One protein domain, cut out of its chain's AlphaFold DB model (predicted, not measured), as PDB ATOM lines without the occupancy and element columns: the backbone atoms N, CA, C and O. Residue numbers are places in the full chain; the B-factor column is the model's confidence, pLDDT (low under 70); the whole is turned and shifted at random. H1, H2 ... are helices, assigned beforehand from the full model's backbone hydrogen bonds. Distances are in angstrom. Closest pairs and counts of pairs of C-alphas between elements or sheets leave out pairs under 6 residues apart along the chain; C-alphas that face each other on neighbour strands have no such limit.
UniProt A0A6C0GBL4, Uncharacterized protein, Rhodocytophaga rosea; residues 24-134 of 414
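This is residues 24 to 134 of the 414 residues of an uncharacterized protein of Rhodocytophaga rosea (UniProt A0A6C0GBL4). Five helices, H2 to H6, make a loosely joined body, and two short helices, H1 and H7, meet at one end of its long axis. In the body, H2 and H3 form a hairpin, H5 crosses the end of H2, H6 runs back beside H5, and short H4 lies between H3 and H6. Residues 88 to 94 stick out. The 111 printed residues are all helix in class, with seven named helices, H1 to H7 in order, and no named strand. The whole is compact, radius of gyration of the C-alphas 15.0 A, but elongated, spanning 48 by 31 by 24 A.

H1, residues 29 to 35, touches H7, residues 127 to 134, at a steep tilt of 54 degrees, opposite ways; their closest C-alphas, Pro 30 and Tyr 133, are 7.1 A apart. H2, residues 44 to 56, forms a hairpin with H3, residues 59 to 68, at a shallow tilt of 28 degrees; H2 touches it with residues 53 to 55 alone, closest C-alphas Tyr 54 and Arg 62, 5.6 A. H4, residues 76 to 81, touches H6, residues 114 to 124, about perpendicular at 77 degrees, closest C-alphas Val 78 and Ile 121, 7.1 A. H4 is close to but not clearly touching H3, closest C-alphas Lys 66 and Ile 79, 6.7 A. H5, residues 94 to 109, touches H2 with residues 102 to 107 alone, about perpendicular at 80 degrees, closest C-alphas Phe 55 and Glu 103, 5.1 A. H5 and H6 are close but not clearly touching, at a shallow tilt of 12 degrees, opposite ways, closest C-alphas Ile 102 and Gln 116, 6.7 A. Every O i to N i+4 pair is within hydrogen-bond range in H2, H4, H5, H6 and H7; H1 has 2 of 3, H3 5 of 6.

H1 begins at C-alpha 29 (138.445, 177.009, 146.607). H2 is 18.0 A long, H5 22.7 A and H6 15.9 A. H7 ends at C-alpha 134 (149.010, 174.735, 139.977).

The C-alphas farthest apart, Asp 24 and Asp 89, are 50.6 A apart. The printed part has no cut. The link from H4 to H5 is long. Mean pLDDT of the printed part is 71.3; residues 24 to 42, 70 to 75, 77, 87 to 95 and 122 to 134 are under 70.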
ATOM      1  N   ASP A  24     133.976 180.103 135.370       49.91
ATOM      2  CA  ASP A  24     133.388 178.808 135.785       49.91
ATOM      3  C   ASP A  24     134.385 177.797 136.404       49.91
ATOM      4  O   ASP A  24     134.046 176.630 136.577       49.91
ATOM      5  N   CYS A  25     135.648 178.165 136.641       57.69
ATOM      6  CA  CYS A  25     136.654 177.275 137.247       57.69
ATOM      7  C   CYS A  25     137.178 177.927 138.528       57.69
ATOM      8  O   CYS A  25     138.160 178.670 138.497       57.69
ATOM      9  N   ASP A  26     136.515 177.661 139.656       57.06
ATOM     10  CA  ASP A  26     136.957 178.136 140.967       57.06
ATOM     11  C   ASP A  26     138.094 177.240 141.502       57.06
ATOM     12  O   ASP A  26     137.953 176.495 142.467       57.06
ATOM     13  N   CYS A  27     139.277 177.333 140.879       59.97
ATOM     14  CA  CYS A  27     140.518 176.812 141.474       59.97
ATOM     15  C   CYS A  27     140.965 177.621 142.691       59.97
ATOM     16  O   CYS A  27     141.993 177.312 143.302       59.97
ATOM     17  N   SER A  28     140.216 178.674 143.021       53.47
ATOM     18  CA  SER A  28     140.436 179.406 144.237       53.47
ATOM     19  C   SER A  28     139.869 178.675 145.442       53.47
ATOM     20  O   SER A  28     140.408 178.945 146.480       53.47
ATOM     21  N   ASP A  29     138.963 177.692 145.394       51.97
ATOM     22  CA  ASP A  29     138.445 177.009 146.607       51.97
ATOM     23  C   ASP A  29     139.507 176.485 147.611       51.97
ATOM     24  O   ASP A  29     139.423 176.821 148.798       51.97
ATOM     25  N   PRO A  30     140.569 175.769 147.185       50.97
ATOM     26  CA  PRO A  30     141.667 175.369 148.075       50.97
ATOM     27  C   PRO A  30     142.503 176.544 148.606       50.97
ATOM     28  O   PRO A  30     143.150 176.418 149.640       50.97
ATOM     29  N   LEU A  31     142.510 177.674 147.894       51.44
ATOM     30  CA  LEU A  31     143.196 178.915 148.270       51.44
ATOM     31  C   LEU A  31     142.274 179.855 149.082       51.44
ATOM     32  O   LEU A  31     142.728 180.596 149.940       51.44
ATOM     33  N   ASN A  32     140.972 179.814 148.820       44.41
ATOM     34  CA  ASN A  32     139.881 180.651 149.305       44.41
ATOM     35  C   ASN A  32     139.491 180.215 150.702       44.41
ATOM     36  O   ASN A  32     139.226 181.066 151.538       44.41
ATOM     37  N   LYS A  33     139.499 178.913 150.990       47.50
ATOM     38  CA  LYS A  33     139.256 178.451 152.355       47.50
ATOM     39  C   LYS A  33     140.246 179.063 153.365       47.50
ATOM     40  O   LYS A  33     139.874 179.237 154.516       47.50
ATOM     41  N   ASP A  34     141.433 179.476 152.903       48.25
ATOM     42  CA  ASP A  34     142.462 180.139 153.716       48.25
ATOM     43  C   ASP A  34     142.605 181.662 153.446       48.25
ATOM     44  O   ASP A  34     143.110 182.389 154.301       48.25
ATOM     45  N   LEU A  35     142.164 182.180 152.286       46.28
ATOM     46  CA  LEU A  35     142.307 183.600 151.896       46.28
ATOM     47  C   LEU A  35     141.001 184.417 151.894       46.28
ATOM     48  O   LEU A  35     141.065 185.647 151.966       46.28
ATOM     49  N   LYS A  36     139.821 183.790 151.778       40.03
ATOM     50  CA  LYS A  36     138.555 184.501 151.495       40.03
ATOM     51  C   LYS A  36     137.902 185.162 152.712       40.03
ATOM     52  O   LYS A  36     137.054 186.019 152.496       40.03
ATOM     53  N   ASP A  37     138.367 184.914 153.935       44.19
ATOM     54  CA  ASP A  37     137.959 185.741 155.088       44.19
ATOM     55  C   ASP A  37     138.678 187.103 155.131       44.19
ATOM     56  O   ASP A  37     138.349 187.965 155.939       44.19
ATOM     57  N   ASN A  38     139.637 187.340 154.229       44.66
ATOM     58  CA  ASN A  38     140.721 188.269 154.514       44.66
ATOM     59  C   ASN A  38     141.152 189.176 153.346       44.66
ATOM     60  O   ASN A  38     142.123 189.924 153.461       44.66
ATOM     61  N   SER A  39     140.420 189.183 152.227       40.06
ATOM     62  CA  SER A  39     140.693 190.081 151.090       40.06
ATOM     63  C   SER A  39     140.231 191.533 151.318       40.06
ATOM     64  O   SER A  39     139.584 192.143 150.470       40.06
ATOM     65  N   VAL A  40     140.591 192.114 152.462       45.66
ATOM     66  CA  VAL A  40     140.602 193.569 152.625       45.66
ATOM     67  C   VAL A  40     141.835 194.095 151.885       45.66
ATOM     68  O   VAL A  40     142.912 193.504 151.946       45.66
ATOM     69  N   THR A  41     141.694 195.206 151.161       49.97
ATOM     70  CA  THR A  41     142.823 196.020 150.688       49.97
ATOM     71  C   THR A  41     143.735 196.338 151.871       49.97
ATOM     72  O   THR A  41     143.466 197.272 152.621       49.97
ATOM     73  N   TYR A  42     144.793 195.552 152.077       57.25
ATOM     74  CA  TYR A  42     145.709 195.808 153.177       57.25
ATOM     75  C   TYR A  42     146.579 197.014 152.827       57.25
ATOM     76  O   TYR A  42     147.185 197.103 151.754       57.25
ATOM     77  N   ASN A  43     146.650 197.968 153.747       71.56
ATOM     78  CA  ASN A  43     147.567 199.085 153.633       71.56
ATOM     79  C   ASN A  43     148.984 198.564 153.910       71.56
ATOM     80  O   ASN A  43     149.347 198.267 155.049       71.56
ATOM     81  N   SER A  44     149.804 198.435 152.862       70.81
ATOM     82  CA  SER A  44     151.164 197.886 152.968       70.81
ATOM     83  C   SER A  44     152.025 198.621 154.001       70.81
ATOM     84  O   SER A  44     152.891 198.011 154.627       70.81
ATOM     85  N   ARG A  45     151.763 199.912 154.237       76.38
ATOM     86  CA  ARG A  45     152.444 200.707 155.262       76.38
ATOM     87  C   ARG A  45     152.057 200.281 156.677       76.38
ATOM     88  O   ARG A  45     152.933 200.163 157.526       76.38
ATOM     89  N   GLU A  46     150.776 200.037 156.934       80.81
ATOM     90  CA  GLU A  46     150.281 199.599 158.249       80.81
ATOM     91  C   GLU A  46     150.792 198.200 158.589       80.81
ATOM     92  O   GLU A  46     151.316 197.987 159.682       80.81
ATOM     93  N   VAL A  47     150.766 197.289 157.613       80.62
ATOM     94  CA  VAL A  47     151.293 195.928 157.766       80.62
ATOM     95  C   VAL A  47     152.792 195.950 158.079       80.62
ATOM     96  O   VAL A  47     153.235 195.317 159.036       80.62
ATOM     97  N   LYS A  48     153.590 196.731 157.340       83.25
ATOM     98  CA  LYS A  48     155.027 196.890 157.630       83.25
ATOM     99  C   LYS A  48     155.276 197.496 159.007       83.25
ATOM    100  O   LYS A  48     156.153 197.022 159.724       83.25
ATOM    101  N   ASN A  49     154.506 198.513 159.393       85.06
ATOM    102  CA  ASN A  49     154.613 199.123 160.718       85.06
ATOM    103  C   ASN A  49     154.304 198.109 161.823       85.06
ATOM    104  O   ASN A  49     154.973 198.102 162.856       85.06
ATOM    105  N   TRP A  50     153.324 197.233 161.606       90.44
ATOM    106  CA  TRP A  50     153.036 196.160 162.541       90.44
ATOM    107  C   TRP A  50     154.187 195.166 162.655       90.44
ATOM    108  O   TRP A  50     154.642 194.898 163.762       90.44
ATOM    109  N   PHE A  51     154.708 194.668 161.531       88.94
ATOM    110  CA  PHE A  51     155.832 193.732 161.541       88.94
ATOM    111  C   PHE A  51     157.082 194.345 162.172       88.94
ATOM    112  O   PHE A  51     157.760 193.688 162.963       88.94
ATOM    113  N   TYR A  52     157.353 195.621 161.892       91.38
ATOM    114  CA  TYR A  52     158.417 196.369 162.547       91.38
ATOM    115  C   TYR A  52     158.236 196.393 164.070       91.38
ATOM    116  O   TYR A  52     159.160 196.027 164.800       91.38
ATOM    117  N   ARG A  53     157.039 196.756 164.555       91.06
ATOM    118  CA  ARG A  53     156.705 196.743 165.990       91.06
ATOM    119  C   ARG A  53     156.862 195.345 166.582       91.06
ATOM    120  O   ARG A  53     157.470 195.201 167.635       91.06
ATOM    121  N   TYR A  54     156.368 194.316 165.897       92.81
ATOM    122  CA  TYR A  54     156.427 192.930 166.348       92.81
ATOM    123  C   TYR A  54     157.872 192.431 166.499       92.81
ATOM    124  O   TYR A  54     158.264 191.952 167.564       92.81
ATOM    125  N   PHE A  55     158.697 192.565 165.457       92.06
ATOM    126  CA  PHE A  55     160.080 192.081 165.487       92.06
ATOM    127  C   PHE A  55     160.991 192.932 166.381       92.06
ATOM    128  O   PHE A  55     161.939 192.397 166.960       92.06
ATOM    129  N   SER A  56     160.667 194.210 166.590       91.12
ATOM    130  CA  SER A  56     161.383 195.081 167.535       91.12
ATOM    131  C   SER A  56     161.006 194.842 169.004       91.12
ATOM    132  O   SER A  56     161.802 195.138 169.895       91.12
ATOM    133  N   ALA A  57     159.820 194.289 169.271       90.88
ATOM    134  CA  ALA A  57     159.294 194.077 170.618       90.88
ATOM    135  C   ALA A  57     159.922 192.875 171.349       90.88
ATOM    136  O   ALA A  57     160.391 191.909 170.739       90.88
ATOM    137  N   LYS A  58     159.873 192.911 172.688       91.56
ATOM    138  CA  LYS A  58     160.216 191.759 173.548       91.56
ATOM    139  C   LYS A  58     159.112 190.696 173.493       91.56
ATOM    140  O   LYS A  58     157.969 190.997 173.167       91.56
ATOM    141  N   GLU A  59     159.420 189.459 173.885       88.75
ATOM    142  CA  GLU A  59     158.478 188.326 173.806       88.75
ATOM    143  C   GLU A  59     157.108 188.610 174.453       88.75
ATOM    144  O   GLU A  59     156.065 188.351 173.852       88.75
ATOM    145  N   VAL A  60     157.098 189.179 175.662       89.19
ATOM    146  CA  VAL A  60     155.859 189.511 176.390       89.19
ATOM    147  C   VAL A  60     154.996 190.501 175.601       89.19
ATOM    148  O   VAL A  60     153.774 190.380 175.558       89.19
ATOM    149  N   GLU A  61     155.630 191.455 174.928       90.94
ATOM    150  CA  GLU A  61     154.968 192.494 174.145       90.94
ATOM    151  C   GLU A  61     154.494 191.968 172.780       90.94
ATOM    152  O   GLU A  61     153.401 192.316 172.339       90.94
ATOM    153  N   ARG A  62     155.219 191.024 172.166       91.75
ATOM    154  CA  ARG A  62     154.765 190.307 170.959       91.75
ATOM    155  C   ARG A  62     153.447 189.576 171.169       91.75
ATOM    156  O   ARG A  62     152.598 189.596 170.283       91.75
ATOM    157  N   ARG A  63     153.240 188.971 172.347       89.19
ATOM    158  CA  ARG A  63     151.956 188.330 172.702       89.19
ATOM    159  C   ARG A  63     150.804 189.327 172.660       89.19
ATOM    160  O   ARG A  63     149.735 189.004 172.150       89.19
ATOM    161  N   LYS A  64     151.041 190.531 173.184       90.25
ATOM    162  CA  LYS A  64     150.064 191.622 173.200       90.25
ATOM    163  C   LYS A  64     149.783 192.128 171.782       90.25
ATOM    164  O   LYS A  64     148.632 192.105 171.368       90.25
ATOM    165  N   ILE A  65     150.829 192.444 171.017       88.62
ATOM    166  CA  ILE A  65     150.736 192.900 169.618       88.62
ATOM    167  C   ILE A  65     149.987 191.880 168.744       88.62
ATOM    168  O   ILE A  65     149.119 192.251 167.963       88.62
ATOM    169  N   LYS A  66     150.272 190.583 168.901       87.94
ATOM    170  CA  LYS A  66     149.597 189.505 168.162       87.94
ATOM    171  C   LYS A  66     148.111 189.399 168.505       87.94
ATOM    172  O   LYS A  66     147.298 189.154 167.624       87.94
ATOM    173  N   LYS A  67     147.750 189.585 169.778       85.12
ATOM    174  CA  LYS A  67     146.357 189.544 170.240       85.12
ATOM    175  C   LYS A  67     145.552 190.758 169.765       85.12
ATOM    176  O   LYS A  67     144.384 190.596 169.444       85.12
ATOM    177  N   GLU A  68     146.172 191.935 169.722       82.69
ATOM    178  CA  GLU A  68     145.542 193.190 169.282       82.69
ATOM    179  C   GLU A  68     145.250 193.225 167.775       82.69
ATOM    180  O   GLU A  68     144.404 193.996 167.349       82.69
ATOM    181  N   SER A  69     145.920 192.392 166.971       75.44
ATOM    182  CA  SER A  69     145.847 192.454 165.501       75.44
ATOM    183  C   SER A  69     145.052 191.332 164.837       75.44
ATOM    184  O   SER A  69     144.880 191.363 163.622       75.44
ATOM    185  N   LYS A  70     144.545 190.371 165.622       64.94
ATOM    186  CA  LYS A  70     143.569 189.369 165.166       64.94
ATOM    187  C   LYS A  70     142.226 190.067 164.949       64.94
ATOM    188  O   LYS A  70     141.501 190.226 165.931       64.94
ATOM    189  N   SER A  71     141.957 190.554 163.736       56.84
ATOM    190  CA  SER A  71     140.645 191.006 163.201       56.84
ATOM    191  C   SER A  71     140.721 192.192 162.228       56.84
ATOM    192  O   SER A  71     139.729 192.458 161.554       56.84
ATOM    193  N   GLU A  72     141.848 192.909 162.112       57.44
ATOM    194  CA  GLU A  72     141.857 194.193 161.377       57.44
ATOM    195  C   GLU A  72     142.360 194.124 159.922       57.44
ATOM    196  O   GLU A  72     141.927 194.935 159.105       57.44
ATOM    197  N   TRP A  73     143.254 193.193 159.549       58.53
ATOM    198  CA  TRP A  73     143.993 193.301 158.265       58.53
ATOM    199  C   TRP A  73     143.933 192.090 157.344       58.53
ATOM    200  O   TRP A  73     144.648 192.043 156.344       58.53
ATOM    201  N   GLY A  74     143.150 191.084 157.703       59.28
ATOM    202  CA  GLY A  74     143.092 189.836 156.962       59.28
ATOM    203  C   GLY A  74     144.428 189.090 156.817       59.28
ATOM    204  O   GLY A  74     144.653 188.302 155.907       59.28
ATOM    205  N   MET A  75     145.362 189.323 157.732       63.25
ATOM    206  CA  MET A  75     146.655 188.633 157.744       63.25
ATOM    207  C   MET A  75     146.759 187.671 158.922       63.25
ATOM    208  O   MET A  75     147.859 187.267 159.289       63.25
ATOM    209  N   ASP A  76     145.621 187.280 159.498       70.44
ATOM    210  CA  ASP A  76     145.548 186.466 160.710       70.44
ATOM    211  C   ASP A  76     146.313 185.152 160.554       70.44
ATOM    212  O   ASP A  76     147.043 184.768 161.462       70.44
ATOM    213  N   PHE A  77     146.273 184.530 159.372       66.50
ATOM    214  CA  PHE A  77     147.040 183.314 159.089       66.50
ATOM    215  C   PHE A  77     148.562 183.542 159.154       66.50
ATOM    216  O   PHE A  77     149.293 182.717 159.705       66.50
ATOM    217  N   VAL A  78     149.054 184.678 158.642       70.38
ATOM    218  CA  VAL A  78     150.481 185.032 158.698       70.38
ATOM    219  C   VAL A  78     150.868 185.411 160.118       70.38
ATOM    220  O   VAL A  78     151.871 184.920 160.624       70.38
ATOM    221  N   ILE A  79     150.063 186.248 160.774       79.50
ATOM    222  CA  ILE A  79     150.273 186.697 162.151       79.50
ATOM    223  C   ILE A  79     150.314 185.489 163.100       79.50
ATOM    224  O   ILE A  79     151.210 185.388 163.944       79.50
ATOM    225  N   ASP A  80     149.404 184.529 162.922       78.00
ATOM    226  CA  ASP A  80     149.332 183.305 163.716       78.00
ATOM    227  C   ASP A  80     150.508 182.362 163.493       78.00
ATOM    228  O   ASP A  80     150.993 181.775 164.466       78.00
ATOM    229  N   ALA A  81     151.055 182.325 162.281       74.62
ATOM    230  CA  ALA A  81     152.215 181.509 161.952       74.62
ATOM    231  C   ALA A  81     153.554 182.056 162.491       74.62
ATOM    232  O   ALA A  81     154.538 181.311 162.523       74.62
ATOM    233  N   ILE A  82     153.626 183.324 162.921       82.62
ATOM    234  CA  ILE A  82     154.866 183.896 163.469       82.62
ATOM    235  C   ILE A  82     155.039 183.465 164.937       82.62
ATOM    236  O   ILE A  82     154.126 183.666 165.752       82.62
ATOM    237  N   PRO A  83     156.204 182.914 165.319       83.50
ATOM    238  CA  PRO A  83     156.478 182.513 166.694       83.50
ATOM    239  C   PRO A  83     156.600 183.728 167.622       83.50
ATOM    240  O   PRO A  83     157.169 184.763 167.270       83.50
ATOM    241  N   ILE A  84     156.068 183.586 168.836       83.94
ATOM    242  CA  ILE A  84     156.064 184.623 169.882       83.94
ATOM    243  C   ILE A  84     157.462 184.806 170.491       83.94
ATOM    244  O   ILE A  84     157.900 185.933 170.724       83.94
ATOM    245  N   GLY A  85     158.165 183.699 170.713       78.19
ATOM    246  CA  GLY A  85     159.499 183.653 171.297       78.19
ATOM    247  C   GLY A  85     160.414 182.741 170.492       78.19
ATOM    248  O   GLY A  85     159.962 181.826 169.804       78.19
ATOM    249  N   PHE A  86     161.715 182.993 170.591       71.31
ATOM    250  CA  PHE A  86     162.744 182.218 169.915       71.31
ATOM    251  C   PHE A  86     163.613 181.517 170.961       71.31
ATOM    252  O   PHE A  86     164.714 181.986 171.237       71.31
ATOM    253  N   SER A  87     163.120 180.428 171.557       57.88
ATOM    254  CA  SER A  87     163.858 179.653 172.573       57.88
ATOM    255  C   SER A  87     165.309 179.385 172.144       57.88
ATOM    256  O   SER A  87     165.558 178.961 171.012       57.88
ATOM    257  N   SER A  88     166.272 179.646 173.034       54.66
ATOM    258  CA  SER A  88     167.694 179.323 172.834       54.66
ATOM    259  C   SER A  88     167.936 177.825 172.640       54.66
ATOM    260  O   SER A  88     168.896 177.458 171.968       54.66
ATOM    261  N   ASP A  89     167.026 176.992 173.149       51.53
ATOM    262  CA  ASP A  89     167.220 175.548 173.310       51.53
ATOM    263  C   ASP A  89     166.509 174.738 172.212       51.53
ATOM    264  O   ASP A  89     166.674 173.525 172.105       51.53
ATOM    265  N   ALA A  90     165.735 175.402 171.348       47.50
ATOM    266  CA  ALA A  90     165.100 174.771 170.199       47.50
ATOM    267  C   ALA A  90     166.083 174.697 169.022       47.50
ATOM    268  O   ALA A  90     166.079 175.522 168.103       47.50
ATOM    269  N   GLN A  91     166.935 173.680 169.052       47.50
ATOM    270  CA  GLN A  91     167.708 173.263 167.896       47.50
ATOM    271  C   GLN A  91     166.740 172.809 166.782       47.50
ATOM    272  O   GLN A  91     165.957 171.879 166.954       47.50
ATOM    273  N   SER A  92     166.834 173.455 165.615       51.34
ATOM    274  CA  SER A  92     166.441 172.936 164.288       51.34
ATOM    275  C   SER A  92     164.961 172.913 163.853       51.34
ATOM    276  O   SER A  92     164.465 171.894 163.386       51.34
ATOM    277  N   SER A  93     164.285 174.066 163.798       64.88
ATOM    278  CA  SER A  93     163.316 174.258 162.701       64.88
ATOM    279  C   SER A  93     163.826 175.341 161.755       64.88
ATOM    280  O   SER A  93     164.288 176.402 162.184       64.88
ATOM    281  N   GLN A  94     163.801 175.050 160.454       65.88
ATOM    282  CA  GLN A  94     164.171 175.989 159.390       65.88
ATOM    283  C   GLN A  94     163.400 177.316 159.535       65.88
ATOM    284  O   GLN A  94     163.965 178.394 159.347       65.88
ATOM    285  N   ASP A  95     162.156 177.229 160.004       68.44
ATOM    286  CA  ASP A  95     161.261 178.343 160.316       68.44
ATOM    287  C   ASP A  95     161.795 179.265 161.424       68.44
ATOM    288  O   ASP A  95     161.751 180.488 161.284       68.44
ATOM    289  N   ASN A  96     162.349 178.723 162.512       77.25
ATOM    290  CA  ASN A  96     162.889 179.547 163.600       77.25
ATOM    291  C   ASN A  96     164.122 180.342 163.156       77.25
ATOM    292  O   ASN A  96     164.280 181.506 163.528       77.25
ATOM    293  N   ASN A  97     164.981 179.736 162.332       81.38
ATOM    294  CA  ASN A  97     166.144 180.424 161.768       81.38
ATOM    295  C   ASN A  97     165.724 181.540 160.808       81.38
ATOM    296  O   ASN A  97     166.292 182.631 160.860       81.38
ATOM    297  N   PHE A  98     164.699 181.291 159.991       83.69
ATOM    298  CA  PHE A  98     164.118 182.290 159.102       83.69
ATOM    299  C   PHE A  98     163.618 183.520 159.873       83.69
ATOM    300  O   PHE A  98     164.042 184.641 159.600       83.69
ATOM    301  N   TYR A  99     162.789 183.332 160.900       86.44
ATOM    302  CA  TYR A  99     162.246 184.460 161.660       86.44
ATOM    303  C   TYR A  99     163.290 185.190 162.519       86.44
ATOM    304  O   TYR A  99     163.200 186.408 162.670       86.44
ATOM    305  N   ARG A 100     164.318 184.490 163.022       85.25
ATOM    306  CA  ARG A 100     165.480 185.122 163.679       85.25
ATOM    307  C   ARG A 100     166.292 185.988 162.723       85.25
ATOM    308  O   ARG A 100     166.822 187.019 163.133       85.25
ATOM    309  N   GLN A 101     166.423 185.559 161.469       86.50
ATOM    310  CA  GLN A 101     167.086 186.359 160.448       86.50
ATOM    311  C   GLN A 101     166.305 187.652 160.203       86.50
ATOM    312  O   GLN A 101     166.898 188.724 160.290       86.50
ATOM    313  N   ILE A 102     164.989 187.557 159.995       86.44
ATOM    314  CA  ILE A 102     164.132 188.734 159.815       86.44
ATOM    315  C   ILE A 102     164.217 189.665 161.032       86.44
ATOM    316  O   ILE A 102     164.421 190.862 160.870       86.44
ATOM    317  N   GLU A 103     164.149 189.134 162.257       90.31
ATOM    318  CA  GLU A 103     164.297 189.937 163.476       90.31
ATOM    319  C   GLU A 103     165.622 190.715 163.506       90.31
ATOM    320  O   GLU A 103     165.646 191.898 163.848       90.31
ATOM    321  N   ARG A 104     166.733 190.056 163.159       89.31
ATOM    322  CA  ARG A 104     168.059 190.682 163.143       89.31
ATOM    323  C   ARG A 104     168.144 191.777 162.087       89.31
ATOM    324  O   ARG A 104     168.669 192.846 162.376       89.31
ATOM    325  N   GLU A 105     167.635 191.515 160.888       87.81
ATOM    326  CA  GLU A 105     167.628 192.498 159.805       87.81
ATOM    327  C   GLU A 105     166.790 193.725 160.184       87.81
ATOM    328  O   GLU A 105     167.282 194.841 160.077       87.81
ATOM    329  N   VAL A 106     165.598 193.536 160.752       90.44
ATOM    330  CA  VAL A 106     164.729 194.637 161.201       90.44
ATOM    331  C   VAL A 106     165.394 195.490 162.284       90.44
ATOM    332  O   VAL A 106     165.320 196.718 162.236       90.44
ATOM    333  N   LYS A 107     166.079 194.861 163.251       88.94
ATOM    334  CA  LYS A 107     166.827 195.584 164.297       88.94
ATOM    335  C   LYS A 107     168.020 196.358 163.739       88.94
ATOM    336  O   LYS A 107     168.313 197.439 164.236       88.94
ATOM    337  N   ASN A 108     168.699 195.809 162.733       89.19
ATOM    338  CA  ASN A 108     169.854 196.449 162.106       89.19
ATOM    339  C   ASN A 108     169.446 197.604 161.184       89.19
ATOM    340  O   ASN A 108     170.116 198.630 161.153       89.19
ATOM    341  N   GLU A 109     168.369 197.429 160.420       87.50
ATOM    342  CA  GLU A 109     167.914 198.397 159.420       87.50
ATOM    343  C   GLU A 109     167.042 199.497 160.033       87.50
ATOM    344  O   GLU A 109     166.965 200.596 159.489       87.50
ATOM    345  N   GLY A 110     166.393 199.235 161.172       89.31
ATOM    346  CA  GLY A 110     165.499 200.190 161.825       89.31
ATOM    347  C   GLY A 110     164.144 200.353 161.125       89.31
ATOM    348  O   GLY A 110     163.379 201.240 161.495       89.31
ATOM    349  N   TYR A 111     163.824 199.503 160.145       87.25
ATOM    350  CA  TYR A 111     162.522 199.434 159.479       87.25
ATOM    351  C   TYR A 111     162.242 198.012 158.959       87.25
ATOM    352  O   TYR A 111     163.110 197.145 159.005       87.25
ATOM    353  N   PHE A 112     161.013 197.766 158.491       86.12
ATOM    354  CA  PHE A 112     160.605 196.503 157.864       86.12
ATOM    355  C   PHE A 112     160.406 196.697 156.351       86.12
ATOM    356  O   PHE A 112     159.553 197.485 155.928       86.12
ATOM    357  N   SER A 113     161.208 196.021 155.528       80.62
ATOM    358  CA  SER A 113     161.267 196.221 154.073       80.62
ATOM    359  C   SER A 113     160.213 195.417 153.294       80.62
ATOM    360  O   SER A 113     159.681 194.416 153.771       80.62
ATOM    361  N   ASP A 114     159.933 195.824 152.048       71.56
ATOM    362  CA  ASP A 114     159.081 195.053 151.117       71.56
ATOM    363  C   ASP A 114     159.600 193.635 150.890       71.56
ATOM    364  O   ASP A 114     158.831 192.680 150.849       71.56
ATOM    365  N   LYS A 115     160.923 193.492 150.807       77.00
ATOM    366  CA  LYS A 115     161.584 192.203 150.619       77.00
ATOM    367  C   LYS A 115     161.340 191.265 151.804       77.00
ATOM    368  O   LYS A 115     161.104 190.079 151.604       77.00
ATOM    369  N   GLN A 116     161.387 191.775 153.035       82.12
ATOM    370  CA  GLN A 116     161.089 190.981 154.232       82.12
ATOM    371  C   GLN A 116     159.613 190.581 154.282       82.12
ATOM    372  O   GLN A 116     159.300 189.446 154.642       82.12
ATOM    373  N   LEU A 117     158.712 191.478 153.869       77.56
ATOM    374  CA  LEU A 117     157.283 191.179 153.757       77.56
ATOM    375  C   LEU A 117     157.028 190.050 152.752       77.56
ATOM    376  O   LEU A 117     156.366 189.069 153.080       77.56
ATOM    377  N   GLU A 118     157.605 190.159 151.558       70.06
ATOM    378  CA  GLU A 118     157.519 189.143 150.509       70.06
ATOM    379  C   GLU A 118     158.071 187.792 150.980       70.06
ATOM    380  O   GLU A 118     157.445 186.753 150.763       70.06
ATOM    381  N   LEU A 119     159.204 187.795 151.688       77.88
ATOM    382  CA  LEU A 119     159.799 186.585 152.253       77.88
ATOM    383  C   LEU A 119     158.890 185.910 153.287       77.88
ATOM    384  O   LEU A 119     158.752 184.691 153.253       77.88
ATOM    385  N   ILE A 120     158.259 186.662 154.196       76.94
ATOM    386  CA  ILE A 120     157.337 186.081 155.190       76.94
ATOM    387  C   ILE A 120     156.113 185.469 154.506       76.94
ATOM    388  O   ILE A 120     155.716 184.357 154.852       76.94
ATOM    389  N   ILE A 121     155.538 186.176 153.531       70.94
ATOM    390  CA  ILE A 121     154.355 185.719 152.799       70.94
ATOM    391  C   ILE A 121     154.676 184.433 152.022       70.94
ATOM    392  O   ILE A 121     153.969 183.437 152.145       70.94
ATOM    393  N   THR A 122     155.772 184.422 151.264       65.25
ATOM    394  CA  THR A 122     156.163 183.286 150.409       65.25
ATOM    395  C   THR A 122     156.665 182.072 151.187       65.25
ATOM    396  O   THR A 122     156.455 180.953 150.735       65.25
ATOM    397  N   ASN A 123     157.274 182.258 152.363       69.50
ATOM    398  CA  ASN A 123     157.700 181.149 153.224       69.50
ATOM    399  C   ASN A 123     156.496 180.365 153.792       69.50
ATOM    400  O   ASN A 123     156.600 179.166 154.038       69.50
ATOM    401  N   LYS A 124     155.333 181.013 153.959       67.88
ATOM    402  CA  LYS A 124     154.149 180.391 154.577       67.88
ATOM    403  C   LYS A 124     153.130 179.784 153.622       67.88
ATOM    404  O   LYS A 124     152.320 178.980 154.077       67.88
ATOM    405  N   PHE A 125     153.214 180.043 152.320       60.06
ATOM    406  CA  PHE A 125     152.527 179.192 151.348       60.06
ATOM    407  C   PHE A 125     153.348 177.920 151.141       60.06
ATOM    408  O   PHE A 125     154.449 177.964 150.595       60.06
ATOM    409  N   SER A 126     152.833 176.773 151.586       57.56
ATOM    410  CA  SER A 126     153.552 175.512 151.400       57.56
ATOM    411  C   SER A 126     153.706 175.193 149.908       57.56
ATOM    412  O   SER A 126     152.792 175.415 149.107       57.56
ATOM    413  N   THR A 127     154.835 174.588 149.529       55.75
ATOM    414  CA  THR A 127     155.052 174.058 148.171       55.75
ATOM    415  C   THR A 127     153.904 173.143 147.740       55.75
ATOM    416  O   THR A 127     153.550 173.120 146.567       55.75
ATOM    417  N   ASN A 128     153.269 172.447 148.686       56.88
ATOM    418  CA  ASN A 128     152.128 171.568 148.445       56.88
ATOM    419  C   ASN A 128     150.851 172.340 148.093       56.88
ATOM    420  O   ASN A 128     150.154 171.930 147.174       56.88
ATOM    421  N   GLN A 129     150.562 173.468 148.750       60.31
ATOM    422  CA  GLN A 129     149.426 174.333 148.398       60.31
ATOM    423  C   GLN A 129     149.633 174.984 147.033       60.31
ATOM    424  O   GLN A 129     148.723 175.002 146.205       60.31
ATOM    425  N   LEU A 130     150.856 175.444 146.757       56.88
ATOM    426  CA  LEU A 130     151.192 175.985 145.448       56.88
ATOM    427  C   LEU A 130     151.091 174.901 144.362       56.88
ATOM    428  O   LEU A 130     150.535 175.138 143.295       56.88
ATOM    429  N   THR A 131     151.566 173.688 144.650       59.03
ATOM    430  CA  THR A 131     151.469 172.531 143.750       59.03
ATOM    431  C   THR A 131     150.018 172.121 143.531       59.03
ATOM    432  O   THR A 131     149.638 171.908 142.385       59.03
ATOM    433  N   ALA A 132     149.184 172.071 144.570       58.47
ATOM    434  CA  ALA A 132     147.760 171.756 144.470       58.47
ATOM    435  C   ALA A 132     147.007 172.801 143.636       58.47
ATOM    436  O   ALA A 132     146.256 172.437 142.738       58.47
ATOM    437  N   TYR A 133     147.280 174.090 143.850       58.22
ATOM    438  CA  TYR A 133     146.721 175.176 143.042       58.22
ATOM    439  C   TYR A 133     147.166 175.089 141.576       58.22
ATOM    440  O   TYR A 133     146.346 175.133 140.662       58.22
ATOM    441  N   THR A 134     148.463 174.883 141.336       55.50
ATOM    442  CA  THR A 134     149.010 174.735 139.977       55.50
ATOM    443  C   THR A 134     148.462 173.479 139.290       55.50
ATOM    444  O   THR A 134     148.230 173.486 138.084       55.50
TER     445      THR A 134